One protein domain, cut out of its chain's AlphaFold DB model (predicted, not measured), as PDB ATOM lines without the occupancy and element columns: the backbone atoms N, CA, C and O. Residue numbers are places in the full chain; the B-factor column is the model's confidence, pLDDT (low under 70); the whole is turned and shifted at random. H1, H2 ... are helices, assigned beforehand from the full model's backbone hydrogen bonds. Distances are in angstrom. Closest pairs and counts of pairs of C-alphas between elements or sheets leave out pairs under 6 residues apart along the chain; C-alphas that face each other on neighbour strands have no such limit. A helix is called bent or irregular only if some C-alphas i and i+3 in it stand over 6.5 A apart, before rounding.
ATOM      1  N   PRO A  67       3.169  -9.262  40.560       44.66
ATOM      2  CA  PRO A  67       4.518  -9.279  39.983       44.66
ATOM      3  C   PRO A  67       4.562  -9.966  38.608       44.66
ATOM      4  O   PRO A  67       5.409  -9.633  37.782       44.66
ATOM      5  N   GLU A  68       3.596 -10.838  38.316       45.81
ATOM      6  CA  GLU A  68       3.344 -11.456  37.007       45.81
ATOM      7  C   GLU A  68       3.220 -10.409  35.872       45.81
ATOM      8  O   GLU A  68       3.727 -10.614  34.767       45.81
ATOM      9  N   PHE A  69       2.642  -9.228  36.147       35.75
ATOM     10  CA  PHE A  69       2.548  -8.123  35.180       35.75
ATOM     11  C   PHE A  69       3.858  -7.346  35.012       35.75
ATOM     12  O   PHE A  69       4.112  -6.779  33.945       35.75
ATOM     13  N   VAL A  70       4.701  -7.312  36.049       37.25
ATOM     14  CA  VAL A  70       6.043  -6.709  35.993       37.25
ATOM     15  C   VAL A  70       6.980  -7.614  35.200       37.25
ATOM     16  O   VAL A  70       7.721  -7.126  34.345       37.25
ATOM     17  N   PHE A  71       6.883  -8.927  35.410       30.59
ATOM     18  CA  PHE A  71       7.651  -9.913  34.661       30.59
ATOM     19  C   PHE A  71       7.190  -9.982  33.201       30.59
ATOM     20  O   PHE A  71       8.031  -9.934  32.313       30.59
ATOM     21  N   CYS A  72       5.886  -9.902  32.905       32.81
ATOM     22  CA  CYS A  72       5.385  -9.773  31.525       32.81
ATOM     23  C   CYS A  72       5.876  -8.516  30.780       32.81
ATOM     24  O   CYS A  72       5.899  -8.514  29.548       32.81
ATOM     25  N   ARG A  73       6.277  -7.435  31.474       31.17
ATOM     26  CA  ARG A  73       6.920  -6.279  30.809       31.17
ATOM     27  C   ARG A  73       8.355  -6.562  30.367       31.17
ATOM     28  O   ARG A  73       8.828  -5.885  29.459       31.17
ATOM     29  N   HIS A  74       9.044  -7.492  31.025       33.66
ATOM     30  CA  HIS A  74      10.457  -7.802  30.784       33.66
ATOM     31  C   HIS A  74      10.682  -9.161  30.111       33.66
ATOM     32  O   HIS A  74      11.746  -9.395  29.546       33.66
ATOM     33  N   TRP A  75       9.670 -10.026  30.131       31.88
ATOM     34  CA  TRP A  75       9.678 -11.369  29.577       31.88
ATOM     35  C   TRP A  75       8.764 -11.429  28.344       31.88
ATOM     36  O   TRP A  75       7.589 -11.793  28.447       31.88
ATOM     37  N   PRO A  76       9.266 -11.050  27.154       35.28
ATOM     38  CA  PRO A  76       8.507 -11.177  25.911       35.28
ATOM     39  C   PRO A  76       8.155 -12.640  25.571       35.28
ATOM     40  O   PRO A  76       7.165 -12.874  24.884       35.28
ATOM     41  N   LEU A 113      -9.971 -14.225  39.468       84.25
ATOM     42  CA  LEU A 113     -10.518 -14.411  40.812       84.25
ATOM     43  C   LEU A 113      -9.557 -13.938  41.908       84.25
ATOM     44  O   LEU A 113      -9.972 -13.195  42.798       84.25
ATOM     45  N   VAL A 114      -8.273 -14.300  41.828       83.56
ATOM     46  CA  VAL A 114      -7.312 -14.005  42.905       83.56
ATOM     47  C   VAL A 114      -7.060 -12.499  43.082       83.56
ATOM     48  O   VAL A 114      -7.198 -12.007  44.204       83.56
ATOM     49  N   PRO A 115      -6.793 -11.709  42.020       77.81
ATOM     50  CA  PRO A 115      -6.661 -10.259  42.159       77.81
ATOM     51  C   PRO A 115      -7.958  -9.569  42.600       77.81
ATOM     52  O   PRO A 115      -7.893  -8.537  43.263       77.81
ATOM     53  N   SER A 116      -9.127 -10.132  42.274       82.88
ATOM     54  CA  SER A 116     -10.423  -9.583  42.703       82.88
ATOM     55  C   SER A 116     -10.622  -9.716  44.215       82.88
ATOM     56  O   SER A 116     -11.018  -8.749  44.866       82.88
ATOM     57  N   ALA A 117     -10.283 -10.875  44.793       85.88
ATOM     58  CA  ALA A 117     -10.294 -11.073  46.244       85.88
ATOM     59  C   ALA A 117      -9.312 -10.121  46.949       85.88
ATOM     60  O   ALA A 117      -9.656  -9.482  47.946       85.88
ATOM     61  N   LEU A 118      -8.118  -9.958  46.373       81.69
ATOM     62  CA  LEU A 118      -7.099  -9.029  46.862       81.69
ATOM     63  C   LEU A 118      -7.600  -7.572  46.846       81.69
ATOM     64  O   LEU A 118      -7.411  -6.831  47.809       81.69
ATOM     65  N   PHE A 119      -8.285  -7.164  45.773       79.25
ATOM     66  CA  PHE A 119      -8.840  -5.818  45.632       79.25
ATOM     67  C   PHE A 119      -9.974  -5.548  46.630       79.25
ATOM     68  O   PHE A 119     -10.049  -4.456  47.193       79.25
ATOM     69  N   LEU A 120     -10.809  -6.551  46.914       84.69
ATOM     70  CA  LEU A 120     -11.859  -6.455  47.928       84.69
ATOM     71  C   LEU A 120     -11.270  -6.271  49.338       84.69
ATOM     72  O   LEU A 120     -11.751  -5.422  50.088       84.69
ATOM     73  N   CYS A 121     -10.175  -6.971  49.668       83.00
ATOM     74  CA  CYS A 121      -9.447  -6.770  50.930       83.00
ATOM     75  C   CYS A 121      -8.956  -5.325  51.079       83.00
ATOM     76  O   CYS A 121      -9.161  -4.697  52.119       83.00
ATOM     77  N   VAL A 122      -8.330  -4.786  50.027       79.00
ATOM     78  CA  VAL A 122      -7.831  -3.401  50.016       79.00
ATOM     79  C   VAL A 122      -8.978  -2.401  50.115       79.00
ATOM     80  O   VAL A 122      -8.830  -1.389  50.791       79.00
ATOM     81  N   GLY A 123     -10.127  -2.683  49.494       79.69
ATOM     82  CA  GLY A 123     -11.325  -1.850  49.602       79.69
ATOM     83  C   GLY A 123     -11.814  -1.713  51.046       79.69
ATOM     84  O   GLY A 123     -12.011  -0.595  51.521       79.69
ATOM     85  N   VAL A 124     -11.928  -2.832  51.771       82.19
ATOM     86  CA  VAL A 124     -12.314  -2.830  53.195       82.19
ATOM     87  C   VAL A 124     -11.271  -2.106  54.050       82.19
ATOM     88  O   VAL A 124     -11.623  -1.316  54.926       82.19
ATOM     89  N   LEU A 125      -9.982  -2.326  53.774       78.19
ATOM     90  CA  LEU A 125      -8.890  -1.675  54.499       78.19
ATOM     91  C   LEU A 125      -8.863  -0.152  54.260       78.19
ATOM     92  O   LEU A 125      -8.626   0.627  55.187       78.19
ATOM     93  N   TYR A 126      -9.155   0.284  53.032       76.62
ATOM     94  CA  TYR A 126      -9.231   1.694  52.660       76.62
ATOM     95  C   TYR A 126     -10.419   2.403  53.313       76.62
ATOM     96  O   TYR A 126     -10.278   3.543  53.753       76.62
ATOM     97  N   ASP A 127     -11.574   1.739  53.422       80.31
ATOM     98  CA  ASP A 127     -12.750   2.344  54.049       80.31
ATOM     99  C   ASP A 127     -12.527   2.654  55.537       80.31
ATOM    100  O   ASP A 127     -12.998   3.678  56.029       80.31
ATOM    101  N   ARG A 128     -11.724   1.833  56.228       75.19
ATOM    102  CA  ARG A 128     -11.388   2.016  57.648       75.19
ATOM    103  C   ARG A 128     -10.308   3.060  57.900       75.19
ATOM    104  O   ARG A 128     -10.473   3.896  58.780       75.19
ATOM    105  N   HIS A 129      -9.202   3.002  57.160       73.00
ATOM    106  CA  HIS A 129      -8.043   3.851  57.450       73.00
ATOM    107  C   HIS A 129      -8.037   5.166  56.668       73.00
ATOM    108  O   HIS A 129      -7.336   6.086  57.074       73.00
ATOM    109  N   LYS A 130      -8.774   5.266  55.549       76.44
ATOM    110  CA  LYS A 130      -8.815   6.420  54.620       76.44
ATOM    111  C   LYS A 130      -7.441   6.934  54.142       76.44
ATOM    112  O   LYS A 130      -7.368   7.925  53.420       76.44
ATOM    113  N   THR A 131      -6.354   6.242  54.471       67.06
ATOM    114  CA  THR A 131      -4.985   6.499  54.022       67.06
ATOM    115  C   THR A 131      -4.632   5.548  52.879       67.06
ATOM    116  O   THR A 131      -5.287   4.528  52.685       67.06
ATOM    117  N   ARG A 132      -3.634   5.901  52.055       60.47
ATOM    118  CA  ARG A 132      -3.201   5.097  50.885       60.47
ATOM    119  C   ARG A 132      -1.779   4.548  51.005       60.47
ATOM    120  O   ARG A 132      -1.319   3.838  50.111       60.47
ATOM    121  N   LEU A 133      -1.071   4.894  52.074       62.56
ATOM    122  CA  LEU A 133       0.365   4.678  52.222       62.56
ATOM    123  C   LEU A 133       0.649   3.354  52.941       62.56
ATOM    124  O   LEU A 133       0.217   3.156  54.073       62.56
ATOM    125  N   VAL A 134       1.432   2.476  52.302       65.25
ATOM    126  CA  VAL A 134       1.733   1.118  52.803       65.25
ATOM    127  C   VAL A 134       2.383   1.122  54.198       65.25
ATOM    128  O   VAL A 134       2.117   0.235  55.004       65.25
ATOM    129  N   ARG A 135       3.177   2.155  54.515       65.50
ATOM    130  CA  ARG A 135       3.879   2.310  55.805       65.50
ATOM    131  C   ARG A 135       2.965   2.440  57.019       65.50
ATOM    132  O   ARG A 135       3.393   2.115  58.116       65.50
ATOM    133  N   TYR A 136       1.735   2.907  56.832       65.50
ATOM    134  CA  TYR A 136       0.800   3.127  57.937       65.50
ATOM    135  C   TYR A 136       0.003   1.874  58.315       65.50
ATOM    136  O   TYR A 136      -0.718   1.895  59.305       65.50
ATOM    137  N   TYR A 137       0.132   0.780  57.556       67.81
ATOM    138  CA  TYR A 137      -0.572  -0.478  57.837       67.81
ATOM    139  C   TYR A 137       0.246  -1.461  58.683       67.81
ATOM    140  O   TYR A 137      -0.158  -2.613  58.854       67.81
ATOM    141  N   GLU A 138       1.391  -1.024  59.216       69.19
ATOM    142  CA  GLU A 138       2.157  -1.799  60.189       69.19
ATOM    143  C   GLU A 138       1.305  -2.003  61.455       69.19
ATOM    144  O   GLU A 138       0.833  -1.036  62.047       69.19
ATOM    145  N   GLY A 139       1.062  -3.254  61.861       68.12
ATOM    146  CA  GLY A 139       0.284  -3.544  63.071       68.12
ATOM    147  C   GLY A 139      -1.203  -3.856  62.891       68.12
ATOM    148  O   GLY A 139      -1.901  -4.032  63.891       68.12
ATOM    149  N   SER A 140      -1.701  -3.985  61.655       68.75
ATOM    150  CA  SER A 140      -3.127  -4.254  61.383       68.75
ATOM    151  C   SER A 140      -3.658  -5.559  62.005       68.75
ATOM    152  O   SER A 140      -4.870  -5.714  62.153       68.75
ATOM    153  N   VAL A 141      -2.780  -6.499  62.367       74.56
ATOM    154  CA  VAL A 141      -3.159  -7.792  62.965       74.56
ATOM    155  C   VAL A 141      -3.759  -7.632  64.365       74.56
ATOM    156  O   VAL A 141      -4.644  -8.403  64.726       74.56
ATOM    157  N   SER A 142      -3.329  -6.629  65.140       71.25
ATOM    158  CA  SER A 142      -3.803  -6.449  66.522       71.25
ATOM    159  C   SER A 142      -5.186  -5.806  66.606       71.25
ATOM    160  O   SER A 142      -5.923  -6.068  67.550       71.25
ATOM    161  N   THR A 143      -5.533  -4.942  65.653       70.62
ATOM    162  CA  THR A 143      -6.806  -4.208  65.654       70.62
ATOM    163  C   THR A 143      -7.935  -5.009  65.017       70.62
ATOM    164  O   THR A 143      -9.073  -4.929  65.473       70.62
ATOM    165  N   MET A 144      -7.642  -5.791  63.972       73.38
ATOM    166  CA  MET A 144      -8.618  -6.646  63.291       73.38
ATOM    167  C   MET A 144      -7.930  -7.909  62.755       73.38
ATOM    168  O   MET A 144      -7.376  -7.857  61.663       73.38
ATOM    169  N   PRO A 145      -7.981  -9.063  63.445       76.50
ATOM    170  CA  PRO A 145      -7.230 -10.257  63.035       76.50
ATOM    171  C   PRO A 145      -7.771 -10.944  61.764       76.50
ATOM    172  O   PRO A 145      -7.014 -11.581  61.028       76.50
ATOM    173  N   ASN A 146      -9.063 -10.790  61.455       84.31
ATOM    174  CA  ASN A 146      -9.717 -11.489  60.334       84.31
ATOM    175  C   ASN A 146      -9.368 -10.903  58.949       84.31
ATOM    176  O   ASN A 146      -9.362 -11.613  57.946       84.31
ATOM    177  N   LEU A 147      -9.080  -9.602  58.874       84.69
ATOM    178  CA  LEU A 147      -8.785  -8.916  57.613       84.69
ATOM    179  C   LEU A 147      -7.377  -9.240  57.050       84.69
ATOM    180  O   LEU A 147      -7.283  -9.629  55.882       84.69
ATOM    181  N   PRO A 148      -6.282  -9.142  57.831       82.69
ATOM    182  CA  PRO A 148      -4.948  -9.493  57.361       82.69
ATOM    183  C   PRO A 148      -4.809 -10.997  57.107       82.69
ATOM    184  O   PRO A 148      -4.154 -11.377  56.146       82.69
ATOM    185  N   THR A 149      -5.472 -11.879  57.861       84.75
ATOM    186  CA  THR A 149      -5.443 -13.330  57.575       84.75
ATOM    187  C   THR A 149      -6.031 -13.671  56.199       84.75
ATOM    188  O   THR A 149      -5.417 -14.424  55.438       84.75
ATOM    189  N   PHE A 150      -7.157 -13.060  55.815       88.56
ATOM    190  CA  PHE A 150      -7.736 -13.233  54.478       88.56
ATOM    191  C   PHE A 150      -6.888 -12.576  53.371       88.56
ATOM    192  O   PHE A 150      -6.662 -13.171  52.309       88.56
ATOM    193  N   SER A 151      -6.331 -11.387  53.638       84.69
ATOM    194  CA  SER A 151      -5.390 -10.720  52.724       84.69
ATOM    195  C   SER A 151      -4.107 -11.536  52.513       84.69
ATOM    196  O   SER A 151      -3.576 -11.573  51.400       84.69
ATOM    197  N   PHE A 152      -3.612 -12.210  53.552       86.44
ATOM    198  CA  PHE A 152      -2.448 -13.091  53.482       86.44
ATOM    199  C   PHE A 152      -2.728 -14.319  52.620       86.44
ATOM    200  O   PHE A 152      -1.956 -14.615  51.711       86.44
ATOM    201  N   SER A 153      -3.860 -14.991  52.852       88.06
ATOM    202  CA  SER A 153      -4.282 -16.151  52.061       88.06
ATOM    203  C   SER A 153      -4.422 -15.804  50.574       88.06
ATOM    204  O   SER A 153      -3.900 -16.514  49.717       88.06
ATOM    205  N   SER A 154      -5.023 -14.652  50.260       86.88
ATOM    206  CA  SER A 154      -5.147 -14.166  48.880       86.88
ATOM    207  C   SER A 154      -3.787 -13.825  48.248       86.88
ATOM    208  O   SER A 154      -3.568 -14.066  47.061       86.88
ATOM    209  N   THR A 155      -2.841 -13.310  49.040       84.38
ATOM    210  CA  THR A 155      -1.469 -13.041  48.580       84.38
ATOM    211  C   THR A 155      -0.730 -14.348  48.283       84.38
ATOM    212  O   THR A 155      -0.133 -14.475  47.217       84.38
ATOM    213  N   LEU A 156      -0.846 -15.357  49.153       85.06
ATOM    214  CA  LEU A 156      -0.293 -16.698  48.925       85.06
ATOM    215  C   LEU A 156      -0.905 -17.384  47.697       85.06
ATOM    216  O   LEU A 156      -0.183 -18.019  46.925       85.06
ATOM    217  N   ALA A 157      -2.214 -17.219  47.482       84.50
ATOM    218  CA  ALA A 157      -2.901 -17.712  46.292       84.50
ATOM    219  C   ALA A 157      -2.321 -17.120  45.004       84.50
ATOM    220  O   ALA A 157      -2.186 -17.829  44.011       84.50
ATOM    221  N   ASN A 158      -1.904 -15.854  45.036       81.44
ATOM    222  CA  ASN A 158      -1.290 -15.177  43.895       81.44
ATOM    223  C   ASN A 158       0.134 -15.678  43.579       81.44
ATOM    224  O   ASN A 158       0.626 -15.477  42.475       81.44
ATOM    225  N   MET A 159       0.808 -16.322  44.535       79.81
ATOM    226  CA  MET A 159       2.228 -16.694  44.448       79.81
ATOM    227  C   MET A 159       2.442 -18.175  44.114       79.81
ATOM    228  O   MET A 159       3.519 -18.712  44.364       79.81
ATOM    229  N   CYS A 160       1.422 -18.843  43.561       79.50
ATOM    230  CA  CYS A 160       1.435 -20.277  43.252       79.50
ATOM    231  C   CYS A 160       1.840 -21.155  44.446       79.50
ATOM    232  O   CYS A 160       2.576 -22.127  44.275       79.50
ATOM    233  N   SER A 161       1.370 -20.832  45.658       81.56
ATOM    234  CA  SER A 161       1.571 -21.715  46.811       81.56
ATOM    235  C   SER A 161       0.969 -23.100  46.527       81.56
ATOM    236  O   SER A 161      -0.124 -23.172  45.946       81.56
ATOM    237  N   PRO A 162       1.622 -24.203  46.943       76.25
ATOM    238  CA  PRO A 162       1.014 -25.527  46.863       76.25
ATOM    239  C   PRO A 162      -0.347 -25.509  47.576       76.25
ATOM    240  O   PRO A 162      -0.474 -24.947  48.664       76.25
ATOM    241  N   GLY A 163      -1.371 -26.063  46.923       81.94
ATOM    242  CA  GLY A 163      -2.761 -26.039  47.402       81.94
ATOM    243  C   GLY A 163      -3.656 -24.949  46.794       81.94
ATOM    244  O   GLY A 163      -4.824 -24.863  47.153       81.94
ATOM    245  N   THR A 164      -3.145 -24.129  45.866       84.94
ATOM    246  CA  THR A 164      -3.913 -23.056  45.199       84.94
ATOM    247  C   THR A 164      -4.232 -23.408  43.742       84.94
ATOM    248  O   THR A 164      -3.500 -24.171  43.111       84.94
ATOM    249  N   SER A 165      -5.309 -22.849  43.175       83.44
ATOM    250  CA  SER A 165      -5.721 -23.148  41.790       83.44
ATOM    251  C   SER A 165      -4.657 -22.758  40.757       83.44
ATOM    252  O   SER A 165      -4.426 -23.497  39.803       83.44
ATOM    253  N   ILE A 166      -3.915 -21.670  41.001       81.38
ATOM    254  CA  ILE A 166      -2.832 -21.210  40.115       81.38
ATOM    255  C   ILE A 166      -1.662 -22.213  40.078       81.38
ATOM    256  O   ILE A 166      -0.964 -22.327  39.071       81.38
ATOM    257  N   PHE A 167      -1.433 -22.975  41.157       82.31
ATOM    258  CA  PHE A 167      -0.412 -24.026  41.158       82.31
ATOM    259  C   PHE A 167      -0.799 -25.185  40.228       82.31
ATOM    260  O   PHE A 167       0.023 -25.625  39.427       82.31
ATOM    261  N   ILE A 168      -2.063 -25.623  40.283       82.75
ATOM    262  CA  ILE A 168      -2.605 -26.697  39.430       82.75
ATOM    263  C   ILE A 168      -2.513 -26.313  37.947       82.75
ATOM    264  O   ILE A 168      -2.270 -27.164  37.100       82.75
ATOM    265  N   GLU A 169      -2.640 -25.025  37.633       77.56
ATOM    266  CA  GLU A 169      -2.560 -24.512  36.262       77.56
ATOM    267  C   GLU A 169      -1.131 -24.438  35.724       77.56
ATOM    268  O   GLU A 169      -0.875 -24.805  34.578       77.56
ATOM    269  N   LYS A 170      -0.176 -23.953  36.526       74.88
ATOM    270  CA  LYS A 170       1.202 -23.723  36.060       74.88
ATOM    271  C   LYS A 170       2.102 -24.951  36.161       74.88
ATOM    272  O   LYS A 170       3.076 -25.045  35.412       74.88
ATOM    273  N   PHE A 171       1.800 -25.892  37.054       79.62
ATOM    274  CA  PHE A 171       2.626 -27.083  37.255       79.62
ATOM    275  C   PHE A 171       2.708 -27.986  36.002       79.62
ATOM    276  O   PHE A 171       3.828 -28.278  35.572       79.62
ATOM    277  N   PRO A 172       1.595 -28.343  35.324       75.44
ATOM    278  CA  PRO A 172       1.637 -29.129  34.085       75.44
ATOM    279  C   PRO A 172       2.353 -28.402  32.941       75.44
ATOM    280  O   PRO A 172       3.088 -29.016  32.167       75.44
ATOM    281  N   ILE A 173       2.196 -27.074  32.862       74.75
ATOM    282  CA  ILE A 173       2.856 -26.237  31.852       74.75
ATOM    283  C   ILE A 173       4.376 -26.277  32.041       74.75
ATOM    284  O   ILE A 173       5.114 -26.420  31.067       74.75
ATOM    285  N   SER A 174       4.855 -26.206  33.286       74.44
ATOM    286  CA  SER A 174       6.286 -26.293  33.601       74.44
ATOM    287  C   SER A 174       6.892 -27.636  33.170       74.44
ATOM    288  O   SER A 174       7.949 -27.663  32.538       74.44
ATOM    289  N   ILE A 175       6.182 -28.747  33.406       79.81
ATOM    290  CA  ILE A 175       6.597 -30.090  32.963       79.81
ATOM    291  C   ILE A 175       6.648 -30.170  31.429       79.81
ATOM    292  O   ILE A 175       7.610 -30.699  30.870       79.81
ATOM    293  N   GLY A 176       5.660 -29.592  30.738       70.56
ATOM    294  CA  GLY A 176       5.633 -29.545  29.272       70.56
ATOM    295  C   GLY A 176       6.784 -28.733  28.668       70.56
ATOM    296  O   GLY A 176       7.377 -29.137  27.667       70.56
ATOM    297  N   VAL A 177       7.163 -27.611  29.291       70.69
ATOM    298  CA  VAL A 177       8.312 -26.798  28.845       70.69
ATOM    299  C   VAL A 177       9.635 -27.514  29.124       70.69
ATOM    300  O   VAL A 177      10.545 -27.447  28.293       70.69
ATOM    301  N   PHE A 178       9.730 -28.247  30.235       76.19
ATOM    302  CA  PHE A 178      10.927 -29.004  30.604       76.19
ATOM    303  C   PHE A 178      11.297 -30.069  29.563       76.19
ATOM    304  O   PHE A 178      12.478 -30.249  29.268       76.19
ATOM    305  N   GLN A 179      10.303 -30.710  28.937       76.06
ATOM    306  CA  GLN A 179      10.527 -31.682  27.858       76.06
ATOM    307  C   GLN A 179      11.064 -31.049  26.564       76.06
ATOM    308  O   GLN A 179      11.726 -31.724  25.779       76.06
ATOM    309  N   ARG A 180      10.788 -29.759  26.323       75.75
ATOM    310  CA  ARG A 180      11.206 -29.056  25.098       75.75
ATOM    311  C   ARG A 180      12.556 -28.361  25.248       75.75
ATOM    312  O   ARG A 180      13.359 -28.388  24.321       75.75
ATOM    313  N   ASN A 181      12.781 -27.677  26.369       71.31
ATOM    314  CA  ASN A 181      14.039 -26.993  26.654       71.31
ATOM    315  C   ASN A 181      14.213 -26.794  28.168       71.31
ATOM    316  O   ASN A 181      13.539 -25.960  28.781       71.31
ATOM    317  N   SER A 182      15.159 -27.526  28.754       81.06
ATOM    318  CA  SER A 182      15.428 -27.508  30.193       81.06
ATOM    319  C   SER A 182      15.961 -26.162  30.692       81.06
ATOM    320  O   SER A 182      15.602 -25.750  31.791       81.06
ATOM    321  N   LEU A 183      16.743 -25.428  29.889       78.75
ATOM    322  CA  LEU A 183      17.291 -24.122  30.288       78.75
ATOM    323  C   LEU A 183      16.198 -23.057  30.423       78.75
ATOM    324  O   LEU A 183      16.215 -22.242  31.342       78.75
ATOM    325  N   VAL A 184      15.218 -23.070  29.520       72.62
ATOM    326  CA  VAL A 184      14.097 -22.119  29.569       72.62
ATOM    327  C   VAL A 184      13.160 -22.451  30.731       72.62
ATOM    328  O   VAL A 184      12.658 -21.543  31.393       72.62
ATOM    329  N   ALA A 185      12.965 -23.740  31.022       73.56
ATOM    330  CA  ALA A 185      12.152 -24.191  32.148       73.56
ATOM    331  C   ALA A 185      12.750 -23.790  33.508       73.56
ATOM    332  O   ALA A 185      12.028 -23.300  34.377       73.56
ATOM    333  N   THR A 186      14.067 -23.936  33.697       77.44
ATOM    334  CA  THR A 186      14.730 -23.559  34.958       77.44
ATOM    335  C   THR A 186      14.712 -22.049  35.189       77.44
ATOM    336  O   THR A 186      14.441 -21.606  36.306       77.44
ATOM    337  N   LEU A 187      14.901 -21.245  34.138       76.94
ATOM    338  CA  LEU A 187      14.748 -19.786  34.199       76.94
ATOM    339  C   LEU A 187      13.315 -19.364  34.568       76.94
ATOM    340  O   LEU A 187      13.131 -18.463  35.387       76.94
ATOM    341  N   ALA A 188      12.300 -20.030  34.009       73.88
ATOM    342  CA  ALA A 188      10.901 -19.763  34.342       73.88
ATOM    343  C   ALA A 188      10.580 -20.110  35.809       73.88
ATOM    344  O   ALA A 188       9.947 -19.313  36.507       73.88
ATOM    345  N   ALA A 189      11.066 -21.254  36.301       79.06
ATOM    346  CA  ALA A 189      10.893 -21.666  37.694       79.06
ATOM    347  C   ALA A 189      11.572 -20.693  38.677       79.06
ATOM    348  O   ALA A 189      10.969 -20.306  39.680       79.06
ATOM    349  N   LEU A 190      12.788 -20.226  38.365       81.12
ATOM    350  CA  LEU A 190      13.487 -19.213  39.164       81.12
ATOM    351  C   LEU A 190      12.706 -17.894  39.234       81.12
ATOM    352  O   LEU A 190      12.575 -17.314  40.313       81.12
ATOM    353  N   GLY A 191      12.131 -17.443  38.113       74.44
ATOM    354  CA  GLY A 191      11.293 -16.241  38.071       74.44
ATOM    355  C   GLY A 191      10.072 -16.324  38.995       74.44
ATOM    356  O   GLY A 191       9.759 -15.353  39.689       74.44
ATOM    357  N   MET A 192       9.423 -17.490  39.072       77.38
ATOM    358  CA  MET A 192       8.296 -17.718  39.987       77.38
ATOM    359  C   MET A 192       8.723 -17.626  41.459       77.38
ATOM    360  O   MET A 192       8.054 -16.962  42.253       77.38
ATOM    361  N   ILE A 193       9.863 -18.226  41.817       82.12
ATOM    362  CA  ILE A 193      10.400 -18.201  43.188       82.12
ATOM    363  C   ILE A 193      10.755 -16.767  43.610       82.12
ATOM    364  O   ILE A 193      10.395 -16.334  44.704       82.12
ATOM    365  N   LEU A 194      11.411 -16.001  42.734       78.25
ATOM    366  CA  LEU A 194      11.754 -14.593  42.978       78.25
ATOM    367  C   LEU A 194      10.504 -13.707  43.125       78.25
ATOM    368  O   LEU A 194      10.448 -12.857  44.017       78.25
ATOM    369  N   GLY A 195       9.480 -13.922  42.292       73.50
ATOM    370  CA  GLY A 195       8.193 -13.223  42.401       73.50
ATOM    371  C   GLY A 195       7.464 -13.517  43.717       73.50
ATOM    372  O   GLY A 195       6.885 -12.611  44.333       73.50
ATOM    373  N   ALA A 196       7.556 -14.761  44.192       79.12
ATOM    374  CA  ALA A 196       7.044 -15.156  45.494       79.12
ATOM    375  C   ALA A 196       7.856 -14.510  46.640       79.12
ATOM    376  O   ALA A 196       7.309 -13.845  47.515       79.12
ATOM    377  N   ALA A 197       9.184 -14.585  46.620       81.75
ATOM    378  CA  ALA A 197       9.998 -13.939  47.653       81.75
ATOM    379  C   ALA A 197       9.674 -12.433  47.791       81.75
ATOM    380  O   ALA A 197       9.523 -11.920  48.902       81.75
ATOM    381  N   TYR A 198       9.467 -11.743  46.663       75.19
ATOM    382  CA  TYR A 198       9.108 -10.326  46.645       75.19
ATOM    383  C   TYR A 198       7.740 -10.020  47.270       75.19
ATOM    384  O   TYR A 198       7.628  -9.105  48.088       75.19
ATOM    385  N   SER A 199       6.695 -10.772  46.915       75.56
ATOM    386  CA  SER A 199       5.345 -10.469  47.418       75.56
ATOM    387  C   SER A 199       5.210 -10.808  48.908       75.56
ATOM    388  O   SER A 199       4.534 -10.086  49.640       75.56
ATOM    389  N   LEU A 200       5.931 -11.830  49.392       81.31
ATOM    390  CA  LEU A 200       5.992 -12.147  50.823       81.31
ATOM    391  C   LEU A 200       6.720 -11.046  51.603       81.31
ATOM    392  O   LEU A 200       6.278 -10.625  52.672       81.31
ATOM    393  N   TRP A 201       7.821 -10.540  51.043       80.25
ATOM    394  CA  TRP A 201       8.572  -9.435  51.631       80.25
ATOM    395  C   TRP A 201       7.731  -8.155  51.734       80.25
ATOM    396  O   TRP A 201       7.807  -7.450  52.741       80.25
ATOM    397  N   LEU A 202       6.888  -7.878  50.732       75.88
ATOM    398  CA  LEU A 202       5.936  -6.765  50.765       75.88
ATOM    399  C   LEU A 202       4.839  -6.934  51.823       75.88
ATOM    400  O   LEU A 202       4.408  -5.931  52.386       75.88
ATOM    401  N   TYR A 203       4.401  -8.164  52.100       78.62
ATOM    402  CA  TYR A 203       3.357  -8.447  53.089       78.62
ATOM    403  C   TYR A 203       3.855  -8.368  54.547       78.62
ATOM    404  O   TYR A 203       3.085  -8.070  55.459       78.62
ATOM    405  N   ASN A 204       5.153  -8.577  54.779       79.88
ATOM    406  CA  ASN A 204       5.794  -8.536  56.101       79.88
ATOM    407  C   ASN A 204       5.394  -7.334  57.000       79.88
ATOM    408  O   ASN A 204       5.043  -7.573  58.152       79.88
ATOM    409  N   PRO A 205       5.399  -6.061  56.543       73.56
ATOM    410  CA  PRO A 205       4.943  -4.938  57.370       73.56
ATOM    411  C   PRO A 205       3.490  -5.078  57.847       73.56
ATOM    412  O   PRO A 205       3.213  -4.782  59.002       73.56
ATOM    413  N   VAL A 206       2.582  -5.588  57.009       74.50
ATOM    414  CA  VAL A 206       1.154  -5.741  57.344       74.50
ATOM    415  C   VAL A 206       0.927  -6.848  58.376       74.50
ATOM    416  O   VAL A 206       0.075  -6.716  59.252       74.50
ATOM    417  N   GLY A 207       1.693  -7.939  58.285       70.38
ATOM    418  CA  GLY A 207       1.581  -9.098  59.174       70.38
ATOM    419  C   GLY A 207       2.240  -8.934  60.545       70.38
ATOM    420  O   GLY A 207       2.070  -9.800  61.404       70.38
ATOM    421  N   ARG A 208       3.004  -7.859  60.775       69.94
ATOM    422  CA  ARG A 208       3.618  -7.622  62.085       69.94
ATOM    423  C   ARG A 208       2.555  -7.216  63.107       69.94
ATOM    424  O   ARG A 208       1.694  -6.401  62.775       69.94
ATOM    425  N   PRO A 209       2.616  -7.735  64.346       60.97
ATOM    426  CA  PRO A 209       1.838  -7.175  65.443       60.97
ATOM    427  C   PRO A 209       2.252  -5.715  65.659       60.97
ATOM    428  O   PRO A 209       3.408  -5.351  65.431       60.97
ATOM    429  N   SER A 210       1.297  -4.869  66.045       52.53
ATOM    430  CA  SER A 210       1.521  -3.439  66.255       52.53
ATOM    431  C   SER A 210       2.580  -3.233  67.328       52.53
ATOM    432  O   SER A 210       2.354  -3.513  68.502       52.53
TER     433      SER A 210
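AT A GLANCE: This is residues 67 to 76 and 113 to 210 of the 238 residues of the protein "Proton_antipo_M domain-containing protein" of Cannabis sativa (UniProt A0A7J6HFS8). One long helix, H7, makes a spine along the longest axis; H6 folds back along its first part as a helical hairpin, and H5, following the line of H6 roughly end to end, runs beside its last part. H2 packs on H5 as a further layer away from H7, while the short H3 and H4 sit near the last residues of H7 and the short H1 meets H7 partway along. The printed part has 108 residues with seven named helices, in the order H1 to H7, and no named strand: its class is all helix. The whole is loose, with a radius of gyration of the C-alphas of 16.3 A, and only just elongated, spanning 50 by 25 by 22 A.

IN THESE COORDINATES: H7, residues 182 to 207, is the longest helix at 37.0 A, from C-alpha 182 at (15.428, -27.508, 30.193) to C-alpha 207 at (1.581, -9.098, 59.174). H6, residues 165 to 180, measures 24.5 A, and H5, residues 146 to 158, 18.8 A. H2, residues 113 to 129, measures 24.8 A, beginning at C-alpha 113 (-10.518, -14.411, 40.812). The short helices are H1, residues 67 to 74, H3, residues 134 to 137, and H4, residues 140 to 143. H6 and H7 are irregular, but only just: C-alphas 169 and 172 are 6.6 A apart, and C-alphas 202 and 205 are 6.9 A apart.

HOW THE PARTS SIT: H7 is the hub, touching five other helices. H6 and H7 form a helical hairpin at a shallow tilt of 25 degrees, opposite ways; their closest C-alphas, of Phe 178 and Ala 185, are 5.2 A apart. H5 touches residues 199 to 207 of H7, closest at the C-alphas of Pro 148 and Gly 207, 6.8 A, at a shallow tilt of 11 degrees, opposite ways. H5 and H6 only just touch, with 3 pairs of C-alphas within 8 A, and only at the corner, closest at Ala 157 and Ile 166, 7.1 A. H2 touches H5 at a shallow tilt of 31 degrees, opposite ways, with the C-alphas of Leu 118 and Ser 154 closest at 5.9 A; H2 and H7 are apart. H4 touches residues 206 to 207 of H7, with the C-alphas of Ser 140 and Val 206 closest at 6.1 A. H3 and H1 each only just touch H7, with 3 pairs within 8 A. Every O i to N i+4 pair is within hydrogen-bond range in H2 and H5, against 3 of 4 in H1, 9 of 12 in H6 and 20 of 22 in H7; H3 and H4 are too short for such a pair.

THE WHOLE: The C-alphas farthest apart, of Thr 143 and Arg 180, are 50.9 A apart. Residues 77 to 112 are not printed, and C-alphas 76 and 113 are 24.4 A apart across this cut. Of the links printed whole, H5 to H6 is short and the others are tight. Mean pLDDT of the printed part is 73.3; residues 67 to 76, 131 to 140 and 208 to 210 are under 70.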